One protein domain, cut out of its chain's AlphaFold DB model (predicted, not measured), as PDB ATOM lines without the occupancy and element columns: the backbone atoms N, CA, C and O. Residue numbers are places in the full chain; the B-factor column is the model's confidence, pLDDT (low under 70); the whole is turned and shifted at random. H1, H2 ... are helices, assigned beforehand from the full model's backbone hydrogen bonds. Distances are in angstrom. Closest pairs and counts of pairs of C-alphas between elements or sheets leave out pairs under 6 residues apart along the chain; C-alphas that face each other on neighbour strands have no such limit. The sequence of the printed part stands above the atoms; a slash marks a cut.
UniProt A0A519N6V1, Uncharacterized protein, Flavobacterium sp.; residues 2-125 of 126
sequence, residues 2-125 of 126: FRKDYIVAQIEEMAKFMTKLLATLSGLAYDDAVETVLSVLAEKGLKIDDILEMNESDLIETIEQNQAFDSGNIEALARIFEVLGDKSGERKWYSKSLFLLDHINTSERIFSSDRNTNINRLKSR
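This is residues 2 to 125 of the 126 residues of an uncharacterized protein of Flavobacterium sp. (UniProt A0A519N6V1). Two groups of helices stand crosswise: H5, H6 and H7 run up and down side by side, their centres making a triangle, while the long H1 and the H2 that folds back along it make a V-like hairpin that crosses H5. The short helices H3 and H4 fill the space between H1 and H6. The printed part has 124 residues with seven named helices, H1 to H7 in order along the chain, and no named strand; the class is all helix. The whole is compact, with a radius of gyration of the C-alphas of 13.7 A, and rounded, spanning 37 by 34 by 30 A.

H1, residues 2 to 24, begins at C-alpha 2 (36.964, 133.937, 58.295) and is 32.9 A long from first to last C-alpha. H2, residues 30 to 43, is 20.2 A long. H3, residues 48 to 53, and H4, residues 56 to 64, are short. H5, residues 71 to 88, is 25.5 A long and begins at C-alpha 71 (13.291, 123.245, 48.399). H6, residues 91 to 107, is 24.3 A long. H7, residues 113 to 123, is 15.3 A long and ends at C-alpha 123 (17.895, 129.430, 29.761).

H6 is the hub, touching H3, H4, H5 and H7. H5 and H6 form a helical hairpin at a shallow tilt of 15 degrees, opposite ways; their closest C-alphas, those of Ala 78 and Ser 97, are 4.1 A apart. H6 and H7 are a hairpin too, at a shallow tilt of 34 degrees, only just short of steep; their closest C-alphas, Leu 98 and Ile 119, are 6.0 A apart. H3 only just touches residues 92 to 96 of H6, with 3 pairs of C-alphas within 8 A, the closest Leu 52 and Trp 93 at 6.8 A. H1 touches H5 with residues 15 to 19 alone, about perpendicular at 77 degrees, the closest C-alphas being Met 18 and Asn 73 at 6.5 A. H1 and H2 form a hairpin at a tilt of 37 degrees, only just steep, with C-alphas 14 and 41 closest at 7.3 A. H1 and H6 are apart. In each of the seven helices every O i to N i+4 pair is within hydrogen-bond range.

The C-alphas of Phe 2 and Ser 113 are the two farthest apart, at 40.1 A. The printed part has no cut. No link is long; that from H4 to H5 is short and the others are tight. The mean pLDDT of the printed part is 72.4, and 55 residues are under 70: 2 to 5, 7 to 49, 66 to 69 and 108 to 111.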
ATOM      1  N   PHE A   2      37.905 132.835  57.994       56.03
ATOM      2  CA  PHE A   2      36.964 133.937  58.295       56.03
ATOM      3  C   PHE A   2      35.977 134.354  57.188       56.03
ATOM      4  O   PHE A   2      34.832 134.669  57.485       56.03
ATOM      5  N   ARG A   3      36.390 134.359  55.912       60.41
ATOM      6  CA  ARG A   3      35.495 134.733  54.803       60.41
ATOM      7  C   ARG A   3      34.417 133.677  54.528       60.41
ATOM      8  O   ARG A   3      33.300 134.054  54.212       60.41
ATOM      9  N   LYS A   4      34.735 132.383  54.669       60.91
ATOM     10  CA  LYS A   4      33.762 131.296  54.462       60.91
ATOM     11  C   LYS A   4      32.715 131.330  55.573       60.91
ATOM     12  O   LYS A   4      31.536 131.406  55.270       60.91
ATOM     13  N   ASP A   5      33.156 131.411  56.826       68.44
ATOM     14  CA  ASP A   5      32.262 131.462  57.992       68.44
ATOM     15  C   ASP A   5      31.328 132.682  57.945       68.44
ATOM     16  O   ASP A   5      30.145 132.587  58.264       68.44
ATOM     17  N   TYR A   6      31.848 133.822  57.481       70.38
ATOM     18  CA  TYR A   6      31.053 135.026  57.267       70.38
ATOM     19  C   TYR A   6      29.980 134.824  56.194       70.38
ATOM     20  O   TYR A   6      28.820 135.113  56.463       70.38
ATOM     21  N   ILE A   7      30.330 134.292  55.014       63.97
ATOM     22  CA  ILE A   7      29.354 134.068  53.934       63.97
ATOM     23  C   ILE A   7      28.322 133.002  54.324       63.97
ATOM     24  O   ILE A   7      27.140 133.172  54.037       63.97
ATOM     25  N   VAL A   8      28.729 131.955  55.046       68.06
ATOM     26  CA  VAL A   8      27.803 130.959  55.604       68.06
ATOM     27  C   VAL A   8      26.786 131.641  56.515       68.06
ATOM     28  O   VAL A   8      25.588 131.489  56.295       68.06
ATOM     29  N   ALA A   9      27.239 132.472  57.460       69.62
ATOM     30  CA  ALA A   9      26.350 133.242  58.329       69.62
ATOM     31  C   ALA A   9      25.396 134.156  57.536       69.62
ATOM     32  O   ALA A   9      24.224 134.269  57.894       69.62
ATOM     33  N   GLN A  10      25.865 134.757  56.434       65.88
ATOM     34  CA  GLN A  10      25.012 135.560  55.553       65.88
ATOM     35  C   GLN A  10      23.896 134.734  54.917       65.88
ATOM     36  O   GLN A  10      22.733 135.139  54.927       65.88
ATOM     37  N   ILE A  11      24.251 133.563  54.389       64.69
ATOM     38  CA  ILE A  11      23.313 132.637  53.764       64.69
ATOM     39  C   ILE A  11      22.305 132.127  54.805       64.69
ATOM     40  O   ILE A  11      21.114 132.045  54.506       64.69
ATOM     41  N   GLU A  12      22.717 131.891  56.057       64.56
ATOM     42  CA  GLU A  12      21.769 131.520  57.111       64.56
ATOM     43  C   GLU A  12      20.787 132.631  57.484       64.56
ATOM     44  O   GLU A  12      19.608 132.355  57.728       64.56
ATOM     45  N   GLU A  13      21.255 133.878  57.578       66.69
ATOM     46  CA  GLU A  13      20.374 135.014  57.853       66.69
ATOM     47  C   GLU A  13      19.381 135.226  56.706       66.69
ATOM     48  O   GLU A  13      18.200 135.463  56.970       66.69
ATOM     49  N   MET A  14      19.828 135.051  55.456       68.44
ATOM     50  CA  MET A  14      18.958 135.050  54.279       68.44
ATOM     51  C   MET A  14      17.882 133.976  54.372       68.44
ATOM     52  O   MET A  14      16.710 134.287  54.188       68.44
ATOM     53  N   ALA A  15      18.250 132.737  54.702       62.09
ATOM     54  CA  ALA A  15      17.310 131.623  54.834       62.09
ATOM     55  C   ALA A  15      16.222 131.920  55.870       62.09
ATOM     56  O   ALA A  15      15.033 131.903  55.563       62.09
ATOM     57  N   LYS A  16      16.640 132.282  57.089       64.06
ATOM     58  CA  LYS A  16      15.742 132.583  58.216       64.06
ATOM     59  C   LYS A  16      14.817 133.756  57.893       64.06
ATOM     60  O   LYS A  16      13.664 133.777  58.332       64.06
ATOM     61  N   PHE A  17      15.317 134.733  57.139       67.50
ATOM     62  CA  PHE A  17      14.524 135.858  56.675       67.50
ATOM     63  C   PHE A  17      13.533 135.447  55.580       67.50
ATOM     64  O   PHE A  17      12.361 135.786  55.696       67.50
ATOM     65  N   MET A  18      13.951 134.656  54.587       64.50
ATOM     66  CA  MET A  18      13.075 134.122  53.536       64.50
ATOM     67  C   MET A  18      11.948 133.269  54.113       64.50
ATOM     68  O   MET A  18      10.799 133.480  53.740       64.50
ATOM     69  N   THR A  19      12.223 132.395  55.084       58.28
ATOM     70  CA  THR A  19      11.182 131.599  55.753       58.28
ATOM     71  C   THR A  19      10.165 132.491  56.473       58.28
ATOM     72  O   THR A  19       8.958 132.278  56.361       58.28
ATOM     73  N   LYS A  20      10.623 133.534  57.185       59.41
ATOM     74  CA  LYS A  20       9.730 134.515  57.833       59.41
ATOM     75  C   LYS A  20       8.922 135.311  56.818       59.41
ATOM     76  O   LYS A  20       7.741 135.559  57.042       59.41
ATOM     77  N   LEU A  21       9.549 135.714  55.723       56.53
ATOM     78  CA  LEU A  21       8.923 136.506  54.684       56.53
ATOM     79  C   LEU A  21       7.877 135.672  53.941       56.53
ATOM     80  O   LEU A  21       6.728 136.075  53.921       56.53
ATOM     81  N   LEU A  22       8.201 134.470  53.458       55.91
ATOM     82  CA  LEU A  22       7.245 133.546  52.830       55.91
ATOM     83  C   LEU A  22       6.058 133.224  53.751       55.91
ATOM     84  O   LEU A  22       4.920 133.201  53.291       55.91
ATOM     85  N   ALA A  23       6.300 133.068  55.058       54.69
ATOM     86  CA  ALA A  23       5.240 132.902  56.054       54.69
ATOM     87  C   ALA A  23       4.375 134.164  56.253       54.69
ATOM     88  O   ALA A  23       3.220 134.056  56.652       54.69
ATOM     89  N   THR A  24       4.919 135.353  55.982       47.50
ATOM     90  CA  THR A  24       4.213 136.645  56.083       47.50
ATOM     91  C   THR A  24       3.546 137.048  54.755       47.50
ATOM     92  O   THR A  24       2.564 137.785  54.748       47.50
ATOM     93  N   LEU A  25       4.038 136.534  53.624       45.59
ATOM     94  CA  LEU A  25       3.604 136.838  52.255       45.59
ATOM     95  C   LEU A  25       2.392 136.033  51.781       45.59
ATOM     96  O   LEU A  25       2.092 136.030  50.586       45.59
ATOM     97  N   SER A  26       1.625 135.419  52.678       47.47
ATOM     98  CA  SER A  26       0.269 134.958  52.368       47.47
ATOM     99  C   SER A  26      -0.684 136.151  52.124       47.47
ATOM    100  O   SER A  26      -1.692 136.287  52.815       47.47
ATOM    101  N   GLY A  27      -0.346 137.048  51.181       49.78
ATOM    102  CA  GLY A  27      -1.119 138.246  50.835       49.78
ATOM    103  C   GLY A  27      -0.404 139.409  50.114       49.78
ATOM    104  O   GLY A  27      -1.078 140.394  49.828       49.78
ATOM    105  N   LEU A  28       0.901 139.354  49.808       49.25
ATOM    106  CA  LEU A  28       1.657 140.464  49.179       49.25
ATOM    107  C   LEU A  28       2.173 140.088  47.780       49.25
ATOM    108  O   LEU A  28       2.465 138.921  47.515       49.25
ATOM    109  N   ALA A  29       2.292 141.076  46.884       58.19
ATOM    110  CA  ALA A  29       2.878 140.873  45.561       58.19
ATOM    111  C   ALA A  29       4.367 140.504  45.696       58.19
ATOM    112  O   ALA A  29       5.114 141.121  46.452       58.19
ATOM    113  N   TYR A  30       4.789 139.464  44.978       56.94
ATOM    114  CA  TYR A  30       6.091 138.815  45.164       56.94
ATOM    115  C   TYR A  30       7.285 139.756  44.910       56.94
ATOM    116  O   TYR A  30       8.325 139.622  45.551       56.94
ATOM    117  N   ASP A  31       7.136 140.733  44.015       56.81
ATOM    118  CA  ASP A  31       8.205 141.675  43.663       56.81
ATOM    119  C   ASP A  31       8.510 142.670  44.807       56.81
ATOM    120  O   ASP A  31       9.681 142.926  45.097       56.81
ATOM    121  N   ASP A  32       7.488 143.130  45.540       60.06
ATOM    122  CA  ASP A  32       7.640 144.009  46.718       60.06
ATOM    123  C   ASP A  32       8.362 143.287  47.868       60.06
ATOM    124  O   ASP A  32       9.124 143.863  48.656       60.06
ATOM    125  N   ALA A  33       8.143 141.978  47.946       61.84
ATOM    126  CA  ALA A  33       8.776 141.131  48.931       61.84
ATOM    127  C   ALA A  33      10.281 140.989  48.689       61.84
ATOM    128  O   ALA A  33      11.071 141.055  49.630       61.84
ATOM    129  N   VAL A  34      10.682 140.838  47.424       64.25
ATOM    130  CA  VAL A  34      12.094 140.736  47.049       64.25
ATOM    131  C   VAL A  34      12.826 142.046  47.337       64.25
ATOM    132  O   VAL A  34      13.930 142.003  47.870       64.25
ATOM    133  N   GLU A  35      12.225 143.210  47.081       63.34
ATOM    134  CA  GLU A  35      12.840 144.494  47.458       63.34
ATOM    135  C   GLU A  35      13.066 144.628  48.960       63.34
ATOM    136  O   GLU A  35      14.139 145.054  49.386       63.34
ATOM    137  N   THR A  36      12.096 144.182  49.757       63.12
ATOM    138  CA  THR A  36      12.210 144.152  51.218       63.12
ATOM    139  C   THR A  36      13.344 143.221  51.672       63.12
ATOM    140  O   THR A  36      14.074 143.537  52.609       63.12
ATOM    141  N   VAL A  37      13.549 142.085  50.994       65.06
ATOM    142  CA  VAL A  37      14.701 141.201  51.249       65.06
ATOM    143  C   VAL A  37      16.001 141.919  50.946       65.06
ATOM    144  O   VAL A  37      16.883 141.966  51.796       65.06
ATOM    145  N   LEU A  38      16.120 142.520  49.767       65.62
ATOM    146  CA  LEU A  38      17.343 143.210  49.369       65.62
ATOM    147  C   LEU A  38      17.688 144.364  50.323       65.62
ATOM    148  O   LEU A  38      18.857 144.512  50.681       65.62
ATOM    149  N   SER A  39      16.693 145.132  50.785       62.34
ATOM    150  CA  SER A  39      16.920 146.229  51.733       62.34
ATOM    151  C   SER A  39      17.377 145.719  53.101       62.34
ATOM    152  O   SER A  39      18.347 146.234  53.649       62.34
ATOM    153  N   VAL A  40      16.746 144.668  53.634       59.41
ATOM    154  CA  VAL A  40      17.100 144.097  54.943       59.41
ATOM    155  C   VAL A  40      18.472 143.422  54.911       59.41
ATOM    156  O   VAL A  40      19.239 143.523  55.871       59.41
ATOM    157  N   LEU A  41      18.818 142.755  53.809       62.34
ATOM    158  CA  LEU A  41      20.151 142.184  53.627       62.34
ATOM    159  C   LEU A  41      21.215 143.284  53.572       62.34
ATOM    160  O   LEU A  41      22.233 143.175  54.257       62.34
ATOM    161  N   ALA A  42      20.944 144.379  52.860       60.84
ATOM    162  CA  ALA A  42      21.823 145.544  52.843       60.84
ATOM    163  C   ALA A  42      21.975 146.185  54.239       60.84
ATOM    164  O   ALA A  42      23.095 146.490  54.650       60.84
ATOM    165  N   GLU A  43      20.886 146.331  55.004       56.44
ATOM    166  CA  GLU A  43      20.896 146.858  56.382       56.44
ATOM    167  C   GLU A  43      21.708 145.987  57.349       56.44
ATOM    168  O   GLU A  43      22.374 146.499  58.251       56.44
ATOM    169  N   LYS A  44      21.704 144.668  57.143       52.41
ATOM    170  CA  LYS A  44      22.504 143.707  57.916       52.41
ATOM    171  C   LYS A  44      23.972 143.649  57.483       52.41
ATOM    172  O   LYS A  44      24.746 142.864  58.029       52.41
ATOM    173  N   GLY A  45      24.375 144.488  56.525       50.22
ATOM    174  CA  GLY A  45      25.727 144.509  55.974       50.22
ATOM    175  C   GLY A  45      26.051 143.271  55.138       50.22
ATOM    176  O   GLY A  45      27.227 142.976  54.924       50.22
ATOM    177  N   LEU A  46      25.026 142.539  54.693       58.41
ATOM    178  CA  LEU A  46      25.170 141.350  53.868       58.41
ATOM    179  C   LEU A  46      25.375 141.791  52.423       58.41
ATOM    180  O   LEU A  46      24.520 142.436  51.814       58.41
ATOM    181  N   LYS A  47      26.547 141.472  51.880       66.31
ATOM    182  CA  LYS A  47      26.912 141.819  50.511       66.31
ATOM    183  C   LYS A  47      26.484 140.680  49.613       66.31
ATOM    184  O   LYS A  47      27.206 139.708  49.439       66.31
ATOM    185  N   ILE A  48      25.310 140.828  49.021       66.25
ATOM    186  CA  ILE A  48      24.802 139.935  47.977       66.25
ATOM    187  C   ILE A  48      25.860 139.684  46.889       66.25
ATOM    188  O   ILE A  48      26.004 138.555  46.433       66.25
ATOM    189  N   ASP A  49      26.698 140.671  46.576       69.31
ATOM    190  CA  ASP A  49      27.828 140.523  45.649       69.31
ATOM    191  C   ASP A  49      28.841 139.437  46.070       69.31
ATOM    192  O   ASP A  49      29.416 138.766  45.217       69.31
ATOM    193  N   ASP A  50      29.040 139.182  47.370       72.31
ATOM    194  CA  ASP A  50      29.890 138.074  47.835       72.31
ATOM    195  C   ASP A  50      29.255 136.703  47.524       72.31
ATOM    196  O   ASP A  50      29.971 135.731  47.275       72.31
ATOM    197  N   ILE A  51      27.920 136.620  47.469       71.31
ATOM    198  CA  ILE A  51      27.186 135.422  47.026       71.31
ATOM    199  C   ILE A  51      27.289 135.270  45.507       71.31
ATOM    200  O   ILE A  51      27.354 134.141  45.012       71.31
ATOM    201  N   LEU A  52      27.350 136.380  44.762       77.81
ATOM    202  CA  LEU A  52      27.587 136.370  43.316       77.81
ATOM    203  C   LEU A  52      28.963 135.801  42.957       77.81
ATOM    204  O   LEU A  52      29.094 135.061  41.982       77.81
ATOM    205  N   GLU A  53      29.975 136.133  43.753       82.62
ATOM    206  CA  GLU A  53      31.359 135.697  43.547       82.62
ATOM    207  C   GLU A  53      31.666 134.321  44.163       82.62
ATOM    208  O   GLU A  53      32.694 133.715  43.855       82.62
ATOM    209  N   MET A  54      30.779 133.785  45.008       82.06
ATOM    210  CA  MET A  54      30.874 132.411  45.505       82.06
ATOM    211  C   MET A  54      30.748 131.417  44.342       82.06
ATOM    212  O   MET A  54      29.885 131.572  43.478       82.06
ATOM    213  N   ASN A  55      31.573 130.371  44.299       83.88
ATOM    214  CA  ASN A  55      31.408 129.338  43.276       83.88
ATOM    215  C   ASN A  55      30.160 128.472  43.559       83.88
ATOM    216  O   ASN A  55      29.609 128.463  44.658       83.88
ATOM    217  N   GLU A  56      29.680 127.764  42.542       83.19
ATOM    218  CA  GLU A  56      28.462 126.948  42.611       83.19
ATOM    219  C   GLU A  56      28.551 125.805  43.639       83.19
ATOM    220  O   GLU A  56      27.582 125.531  44.346       83.19
ATOM    221  N   SER A  57      29.721 125.176  43.777       81.00
ATOM    222  CA  SER A  57      29.941 124.086  44.733       81.00
ATOM    223  C   SER A  57      29.857 124.555  46.187       81.00
ATOM    224  O   SER A  57      29.171 123.927  46.988       81.00
ATOM    225  N   ASP A  58      30.492 125.682  46.515       78.62
ATOM    226  CA  ASP A  58      30.460 126.288  47.849       78.62
ATOM    227  C   ASP A  58      29.046 126.782  48.197       78.62
ATOM    228  O   ASP A  58      28.628 126.717  49.355       78.62
ATOM    229  N   LEU A  59      28.293 127.252  47.193       81.12
ATOM    230  CA  LEU A  59      26.905 127.673  47.363       81.12
ATOM    231  C   LEU A  59      26.011 126.494  47.767       81.12
ATOM    232  O   LEU A  59      25.283 126.614  48.749       81.12
ATOM    233  N   ILE A  60      26.087 125.359  47.060       80.56
ATOM    234  CA  ILE A  60      25.313 124.158  47.426       80.56
ATOM    235  C   ILE A  60      25.767 123.590  48.759       80.56
ATOM    236  O   ILE A  60      24.914 123.296  49.584       80.56
ATOM    237  N   GLU A  61      27.075 123.502  49.011       79.25
ATOM    238  CA  GLU A  61      27.580 123.027  50.303       79.25
ATOM    239  C   GLU A  61      26.990 123.858  51.455       79.25
ATOM    240  O   GLU A  61      26.538 123.309  52.459       79.25
ATOM    241  N   THR A  62      26.932 125.182  51.293       74.50
ATOM    242  CA  THR A  62      26.375 126.078  52.313       74.50
ATOM    243  C   THR A  62      24.863 125.909  52.480       74.50
ATOM    244  O   THR A  62      24.351 125.987  53.598       74.50
ATOM    245  N   ILE A  63      24.145 125.684  51.380       74.69
ATOM    246  CA  ILE A  63      22.698 125.451  51.378       74.69
ATOM    247  C   ILE A  63      22.373 124.108  52.048       74.69
ATOM    248  O   ILE A  63      21.564 124.073  52.968       74.69
ATOM    249  N   GLU A  64      23.041 123.022  51.657       74.81
ATOM    250  CA  GLU A  64      22.801 121.668  52.174       74.81
ATOM    251  C   GLU A  64      23.177 121.517  53.655       74.81
ATOM    252  O   GLU A  64      22.538 120.763  54.392       74.81
ATOM    253  N   GLN A  65      24.202 122.238  54.120       72.62
ATOM    254  CA  GLN A  65      24.605 122.231  55.532       72.62
ATOM    255  C   GLN A  65      23.637 123.008  56.434       72.62
ATOM    256  O   GLN A  65      23.708 122.886  57.660       72.62
ATOM    257  N   ASN A  66      22.717 123.782  55.855       68.25
ATOM    258  CA  ASN A  66      21.813 124.640  56.594       68.25
ATOM    259  C   ASN A  66      20.362 124.151  56.514       68.25
ATOM    260  O   ASN A  66      19.683 124.275  55.500       68.25
ATOM    261  N   GLN A  67      19.843 123.693  57.655       65.19
ATOM    262  CA  GLN A  67      18.480 123.165  57.791       65.19
ATOM    263  C   GLN A  67      17.364 124.167  57.448       65.19
ATOM    264  O   GLN A  67      16.212 123.768  57.314       65.19
ATOM    265  N   ALA A  68      17.675 125.460  57.331       60.41
ATOM    266  CA  ALA A  68      16.718 126.475  56.908       60.41
ATOM    267  C   ALA A  68      16.481 126.493  55.386       60.41
ATOM    268  O   ALA A  68      15.571 127.184  54.940       60.41
ATOM    269  N   PHE A  69      17.255 125.758  54.582       67.81
ATOM    270  CA  PHE A  69      17.046 125.648  53.139       67.81
ATOM    271  C   PHE A  69      16.377 124.325  52.758       67.81
ATOM    272  O   PHE A  69      17.028 123.373  52.343       67.81
ATOM    273  N   ASP A  70      15.051 124.287  52.872       74.75
ATOM    274  CA  ASP A  70      14.239 123.319  52.132       74.75
ATOM    275  C   ASP A  70      14.081 123.755  50.661       74.75
ATOM    276  O   ASP A  70      14.453 124.873  50.284       74.75
ATOM    277  N   SER A  71      13.508 122.900  49.809       76.44
ATOM    278  CA  SER A  71      13.291 123.245  48.399       76.44
ATOM    279  C   SER A  71      12.493 124.520  48.178       76.44
ATOM    280  O   SER A  71      12.780 125.243  47.226       76.44
ATOM    281  N   GLY A  72      11.536 124.841  49.050       73.88
ATOM    282  CA  GLY A  72      10.774 126.085  48.958       73.88
ATOM    283  C   GLY A  72      11.661 127.317  49.149       73.88
ATOM    284  O   GLY A  72      11.594 128.270  48.369       73.88
ATOM    285  N   ASN A  73      12.548 127.283  50.142       73.69
ATOM    286  CA  ASN A  73      13.477 128.377  50.418       73.69
ATOM    287  C   ASN A  73      14.587 128.473  49.356       73.69
ATOM    288  O   ASN A  73      15.016 129.581  49.026       73.69
ATOM    289  N   ILE A  74      15.018 127.352  48.766       79.31
ATOM    290  CA  ILE A  74      15.970 127.357  47.640       79.31
ATOM    291  C   ILE A  74      15.309 127.923  46.371       79.31
ATOM    292  O   ILE A  74      15.929 128.722  45.668       79.31
ATOM    293  N   GLU A  75      14.046 127.584  46.086       80.38
ATOM    294  CA  GLU A  75      13.291 128.191  44.977       80.38
ATOM    295  C   GLU A  75      13.129 129.704  45.159       80.38
ATOM    296  O   GLU A  75      13.325 130.468  44.210       80.38
ATOM    297  N   ALA A  76      12.823 130.154  46.378       76.25
ATOM    298  CA  ALA A  76      12.737 131.578  46.688       76.25
ATOM    299  C   ALA A  76      14.086 132.288  46.495       76.25
ATOM    300  O   ALA A  76      14.138 133.369  45.903       76.25
ATOM    301  N   LEU A  77      15.191 131.658  46.909       78.56
ATOM    302  CA  LEU A  77      16.536 132.180  46.672       78.56
ATOM    303  C   LEU A  77      16.849 132.286  45.174       78.56
ATOM    304  O   LEU A  77      17.337 133.320  44.712       78.56
ATOM    305  N   ALA A  78      16.517 131.255  44.396       84.12
ATOM    306  CA  ALA A  78      16.677 131.279  42.947       84.12
ATOM    307  C   ALA A  78      15.875 132.425  42.312       84.12
ATOM    308  O   ALA A  78      16.360 133.095  41.396       84.12
ATOM    309  N   ARG A  79      14.672 132.702  42.820       81.50
ATOM    310  CA  ARG A  79      13.841 133.815  42.353       81.50
ATOM    311  C   ARG A  79      14.432 135.181  42.711       81.50
ATOM    312  O   ARG A  79      14.392 136.083  41.876       81.50
ATOM    313  N   ILE A  80      15.035 135.335  43.891       80.12
ATOM    314  CA  ILE A  80      15.767 136.558  44.265       80.12
ATOM    315  C   ILE A  80      16.933 136.798  43.303       80.12
ATOM    316  O   ILE A  80      17.096 137.915  42.812       80.12
ATOM    317  N   PHE A  81      17.709 135.759  42.980       84.94
ATOM    318  CA  PHE A  81      18.786 135.876  41.996       84.94
ATOM    319  C   PHE A  81      18.255 136.292  40.630       84.94
ATOM    320  O   PHE A  81      18.813 137.180  40.005       84.94
ATOM    321  N   GLU A  82      17.138 135.734  40.178       84.56
ATOM    322  CA  GLU A  82      16.541 136.177  38.923       84.56
ATOM    323  C   GLU A  82      16.188 137.676  38.931       84.56
ATOM    324  O   GLU A  82      16.548 138.388  37.993       84.56
ATOM    325  N   VAL A  83      15.530 138.168  39.985       81.00
ATOM    326  CA  VAL A  83      15.170 139.592  40.108       81.00
ATOM    327  C   VAL A  83      16.417 140.480  40.140       81.00
ATOM    328  O   VAL A  83      16.436 141.548  39.530       81.00
ATOM    329  N   LEU A  84      17.480 140.036  40.814       79.12
ATOM    330  CA  LEU A  84      18.768 140.728  40.807       79.12
ATOM    331  C   LEU A  84      19.387 140.775  39.409       79.12
ATOM    332  O   LEU A  84      19.914 141.816  39.017       79.12
ATOM    333  N   GLY A  85      19.279 139.692  38.638       83.69
ATOM    334  CA  GLY A  85      19.662 139.664  37.229       83.69
ATOM    335  C   GLY A  85      18.867 140.670  36.399       83.69
ATOM    336  O   GLY A  85      19.466 141.451  35.665       83.69
ATOM    337  N   ASP A  86      17.544 140.726  36.580       81.56
ATOM    338  CA  ASP A  86      16.663 141.662  35.863       81.56
ATOM    339  C   ASP A  86      16.985 143.131  36.182       81.56
ATOM    340  O   ASP A  86      16.890 143.990  35.305       81.56
ATOM    341  N   LYS A  87      17.410 143.426  37.416       78.00
ATOM    342  CA  LYS A  87      17.763 144.785  37.854       78.00
ATOM    343  C   LYS A  87      19.176 145.213  37.464       78.00
ATOM    344  O   LYS A  87      19.378 146.359  37.075       78.00
ATOM    345  N   SER A  88      20.155 144.323  37.609       81.38
ATOM    346  CA  SER A  88      21.571 144.631  37.354       81.38
ATOM    347  C   SER A  88      21.980 144.424  35.894       81.38
ATOM    348  O   SER A  88      22.946 145.025  35.432       81.38
ATOM    349  N   GLY A  89      21.270 143.559  35.163       81.12
ATOM    350  CA  GLY A  89      21.674 143.064  33.849       81.12
ATOM    351  C   GLY A  89      22.813 142.037  33.892       81.12
ATOM    352  O   GLY A  89      23.274 141.589  32.838       81.12
ATOM    353  N   GLU A  90      23.293 141.643  35.076       83.25
ATOM    354  CA  GLU A  90      24.409 140.707  35.198       83.25
ATOM    355  C   GLU A  90      23.965 139.250  35.025       83.25
ATOM    356  O   GLU A  90      23.254 138.673  35.850       83.25
ATOM    357  N   ARG A  91      24.473 138.597  33.972       87.50
ATOM    358  CA  ARG A  91      24.127 137.202  33.638       87.50
ATOM    359  C   ARG A  91      24.505 136.173  34.707       87.50
ATOM    360  O   ARG A  91      23.916 135.090  34.750       87.50
ATOM    361  N   LYS A  92      25.472 136.492  35.574       87.56
ATOM    362  CA  LYS A  92      25.887 135.614  36.680       87.56
ATOM    363  C   LYS A  92      24.719 135.304  37.624       87.56
ATOM    364  O   LYS A  92      24.613 134.180  38.110       87.56
ATOM    365  N   TRP A  93      23.804 136.254  37.817       86.62
ATOM    366  CA  TRP A  93      22.617 136.057  38.641       86.62
ATOM    367  C   TRP A  93      21.654 135.023  38.059       86.62
ATOM    368  O   TRP A  93      21.233 134.106  38.764       86.62
ATOM    369  N   TYR A  94      21.368 135.103  36.757       88.56
ATOM    370  CA  TYR A  94      20.550 134.093  36.083       88.56
ATOM    371  C   TYR A  94      21.213 132.716  36.106       88.56
ATOM    372  O   TYR A  94      20.525 131.715  36.287       88.56
ATOM    373  N   SER A  95      22.542 132.668  35.978       89.69
ATOM    374  CA  SER A  95      23.307 131.415  36.037       89.69
ATOM    375  C   SER A  95      23.149 130.741  37.403       89.69
ATOM    376  O   SER A  95      22.800 129.566  37.472       89.69
ATOM    377  N   LYS A  96      23.283 131.504  38.498       88.44
ATOM    378  CA  LYS A  96      23.065 130.993  39.861       88.44
ATOM    379  C   LYS A  96      21.620 130.589  40.124       88.44
ATOM    380  O   LYS A  96      21.387 129.564  40.754       88.44
ATOM    381  N   SER A  97      20.659 131.374  39.638       89.81
ATOM    382  CA  SER A  97      19.236 131.031  39.719       89.81
ATOM    383  C   SER A  97      18.967 129.679  39.056       89.81
ATOM    384  O   SER A  97      18.408 128.777  39.678       89.81
ATOM    385  N   LEU A  98      19.449 129.507  37.823       90.94
ATOM    386  CA  LEU A  98      19.297 128.270  37.069       90.94
ATOM    387  C   LEU A  98      19.948 127.083  37.786       90.94
ATOM    388  O   LEU A  98      19.318 126.037  37.922       90.94
ATOM    389  N   PHE A  99      21.173 127.264  38.276       90.56
ATOM    390  CA  PHE A  99      21.911 126.233  38.995       90.56
ATOM    391  C   PHE A  99      21.159 125.735  40.239       90.56
ATOM    392  O   PHE A  99      21.052 124.527  40.448       90.56
ATOM    393  N   LEU A 100      20.557 126.640  41.020       87.75
ATOM    394  CA  LEU A 100      19.732 126.262  42.170       87.75
ATOM    395  C   LEU A 100      18.480 125.474  41.757       87.75
ATOM    396  O   LEU A 100      18.173 124.451  42.363       87.75
ATOM    397  N   LEU A 101      17.768 125.904  40.711       88.19
ATOM    398  CA  LEU A 101      16.559 125.205  40.256       88.19
ATOM    399  C   LEU A 101      16.866 123.813  39.678       88.19
ATOM    400  O   LEU A 101      16.113 122.866  39.927       88.19
ATOM    401  N   ASP A 102      17.966 123.675  38.933       87.44
ATOM    402  CA  ASP A 102      18.435 122.384  38.416       87.44
ATOM    403  C   ASP A 102      18.893 121.461  39.560       87.44
ATOM    404  O   ASP A 102      18.616 120.256  39.527       87.44
ATOM    405  N   HIS A 103      19.514 122.013  40.610       86.00
ATOM    406  CA  HIS A 103      19.859 121.252  41.810       86.00
ATOM    407  C   HIS A 103      18.609 120.656  42.473       86.00
ATOM    408  O   HIS A 103      18.562 119.446  42.656       86.00
ATOM    409  N   ILE A 104      17.554 121.440  42.726       83.81
ATOM    410  CA  ILE A 104      16.313 120.921  43.341       83.81
ATOM    411  C   ILE A 104      15.680 119.814  42.482       83.81
ATOM    412  O   ILE A 104      15.233 118.785  42.993       83.81
ATOM    413  N   ASN A 105      15.648 119.997  41.158       80.25
ATOM    414  CA  ASN A 105      15.103 118.997  40.236       80.25
ATOM    415  C   ASN A 105      15.865 117.664  40.286       80.25
ATOM    416  O   ASN A 105      15.262 116.600  40.130       80.25
ATOM    417  N   THR A 106      17.184 117.718  40.475       79.81
ATOM    418  CA  THR A 106      18.053 116.536  40.461       79.81
ATOM    419  C   THR A 106      18.177 115.872  41.831       79.81
ATOM    420  O   THR A 106      18.143 114.641  41.892       79.81
ATOM    421  N   SER A 107      18.270 116.647  42.914       74.38
ATOM    422  CA  SER A 107      18.462 116.141  44.278       74.38
ATOM    423  C   SER A 107      17.170 115.602  44.891       74.38
ATOM    424  O   SER A 107      17.170 114.501  45.444       74.38
ATOM    425  N   GLU A 108      16.044 116.301  44.726       66.62
ATOM    426  CA  GLU A 108      14.788 115.912  45.378       66.62
ATOM    427  C   GLU A 108      13.899 115.014  44.508       66.62
ATOM    428  O   GLU A 108      12.930 114.432  44.996       66.62
ATOM    429  N   ARG A 109      14.204 114.881  43.206       64.19
ATOM    430  CA  ARG A 109      13.341 114.215  42.204       64.19
ATOM    431  C   ARG A 109      11.898 114.743  42.193       64.19
ATOM    432  O   ARG A 109      10.989 114.070  41.703       64.19
ATOM    433  N   ILE A 110      11.677 115.944  42.720       66.25
ATOM    434  CA  ILE A 110      10.372 116.596  42.732       66.25
ATOM    435  C   ILE A 110      10.199 117.276  41.387       66.25
ATOM    436  O   ILE A 110      10.845 118.281  41.105       66.25
ATOM    437  N   PHE A 111       9.328 116.732  40.545       65.44
ATOM    438  CA  PHE A 111       9.018 117.341  39.261       65.44
ATOM    439  C   PHE A 111       7.991 118.463  39.453       65.44
ATOM    440  O   PHE A 111       6.865 118.204  39.874       65.44
ATOM    441  N   SER A 112       8.365 119.701  39.125       77.62
ATOM    442  CA  SER A 112       7.461 120.857  39.140       77.62
ATOM    443  C   SER A 112       7.372 121.479  37.746       77.62
ATOM    444  O   SER A 112       8.379 121.879  37.156       77.62
ATOM    445  N   SER A 113       6.151 121.552  37.205       76.25
ATOM    446  CA  SER A 113       5.882 122.170  35.898       76.25
ATOM    447  C   SER A 113       6.251 123.657  35.894       76.25
ATOM    448  O   SER A 113       6.850 124.152  34.935       76.25
ATOM    449  N   ASP A 114       5.961 124.354  36.992       74.50
ATOM    450  CA  ASP A 114       6.279 125.774  37.154       74.50
ATOM    451  C   ASP A 114       7.793 125.986  37.229       74.50
ATOM    452  O   ASP A 114       8.339 126.879  36.572       74.50
ATOM    453  N   ARG A 115       8.509 125.094  37.926       81.12
ATOM    454  CA  ARG A 115       9.974 125.124  37.991       81.12
ATOM    455  C   ARG A 115      10.613 124.906  36.625       81.12
ATOM    456  O   ARG A 115      11.494 125.666  36.238       81.12
ATOM    457  N   ASN A 116      10.141 123.924  35.859       81.19
ATOM    458  CA  ASN A 116      10.646 123.674  34.507       81.19
ATOM    459  C   ASN A 116      10.347 124.833  33.548       81.19
ATOM    460  O   ASN A 116      11.174 125.165  32.698       81.19
ATOM    461  N   THR A 117       9.198 125.490  33.712       82.12
ATOM    462  CA  THR A 117       8.870 126.715  32.972       82.12
ATOM    463  C   THR A 117       9.860 127.833  33.306       82.12
ATOM    464  O   THR A 117      10.389 128.478  32.400       82.12
ATOM    465  N   ASN A 118      10.187 128.013  34.589       79.56
ATOM    466  CA  ASN A 118      11.187 128.982  35.038       79.56
ATOM    467  C   ASN A 118      12.598 128.660  34.534       79.56
ATOM    468  O   ASN A 118      13.262 129.548  34.007       79.56
ATOM    469  N   ILE A 119      13.027 127.400  34.604       85.75
ATOM    470  CA  ILE A 119      14.311 126.934  34.064       85.75
ATOM    471  C   ILE A 119      14.425 127.259  32.573       85.75
ATOM    472  O   ILE A 119      15.418 127.839  32.137       85.75
ATOM    473  N   ASN A 120      13.402 126.934  31.781       85.62
ATOM    474  CA  ASN A 120      13.418 127.197  30.341       85.62
ATOM    475  C   ASN A 120      13.440 128.700  30.027       85.62
ATOM    476  O   ASN A 120      14.126 129.126  29.099       85.62
ATOM    477  N   ARG A 121      12.732 129.509  30.821       86.88
ATOM    478  CA  ARG A 121      12.740 130.971  30.707       86.88
ATOM    479  C   ARG A 121      14.084 131.589  31.093       86.88
ATOM    480  O   ARG A 121      14.504 132.545  30.458       86.88
ATOM    481  N   LEU A 122      14.769 131.063  32.107       86.00
ATOM    482  CA  LEU A 122      16.115 131.508  32.480       86.00
ATOM    483  C   LEU A 122      17.143 131.118  31.414       86.00
ATOM    484  O   LEU A 122      17.975 131.940  31.038       86.00
ATOM    485  N   LYS A 123      17.037 129.904  30.858       86.19
ATOM    486  CA  LYS A 123      17.895 129.430  29.761       86.19
ATOM    487  C   LYS A 123      17.817 130.309  28.513       86.19
ATOM    488  O   LYS A 123      18.814 130.424  27.817       86.19
ATOM    489  N   SER A 124      16.677 130.943  28.228       84.88
ATOM    490  CA  SER A 124      16.556 131.865  27.090       84.88
ATOM    491  C   SER A 124      17.116 133.271  27.349       84.88
ATOM    492  O   SER A 124      17.225 134.056  26.407       84.88
ATOM    493  N   ARG A 125      17.460 133.601  28.602       77.44
ATOM    494  CA  ARG A 125      18.029 134.897  29.017       77.44
ATOM    495  C   ARG A 125      19.557 134.877  29.169       77.44
ATOM    496  O   ARG A 125      20.157 135.940  29.343       77.44
TER     497      ARG A 125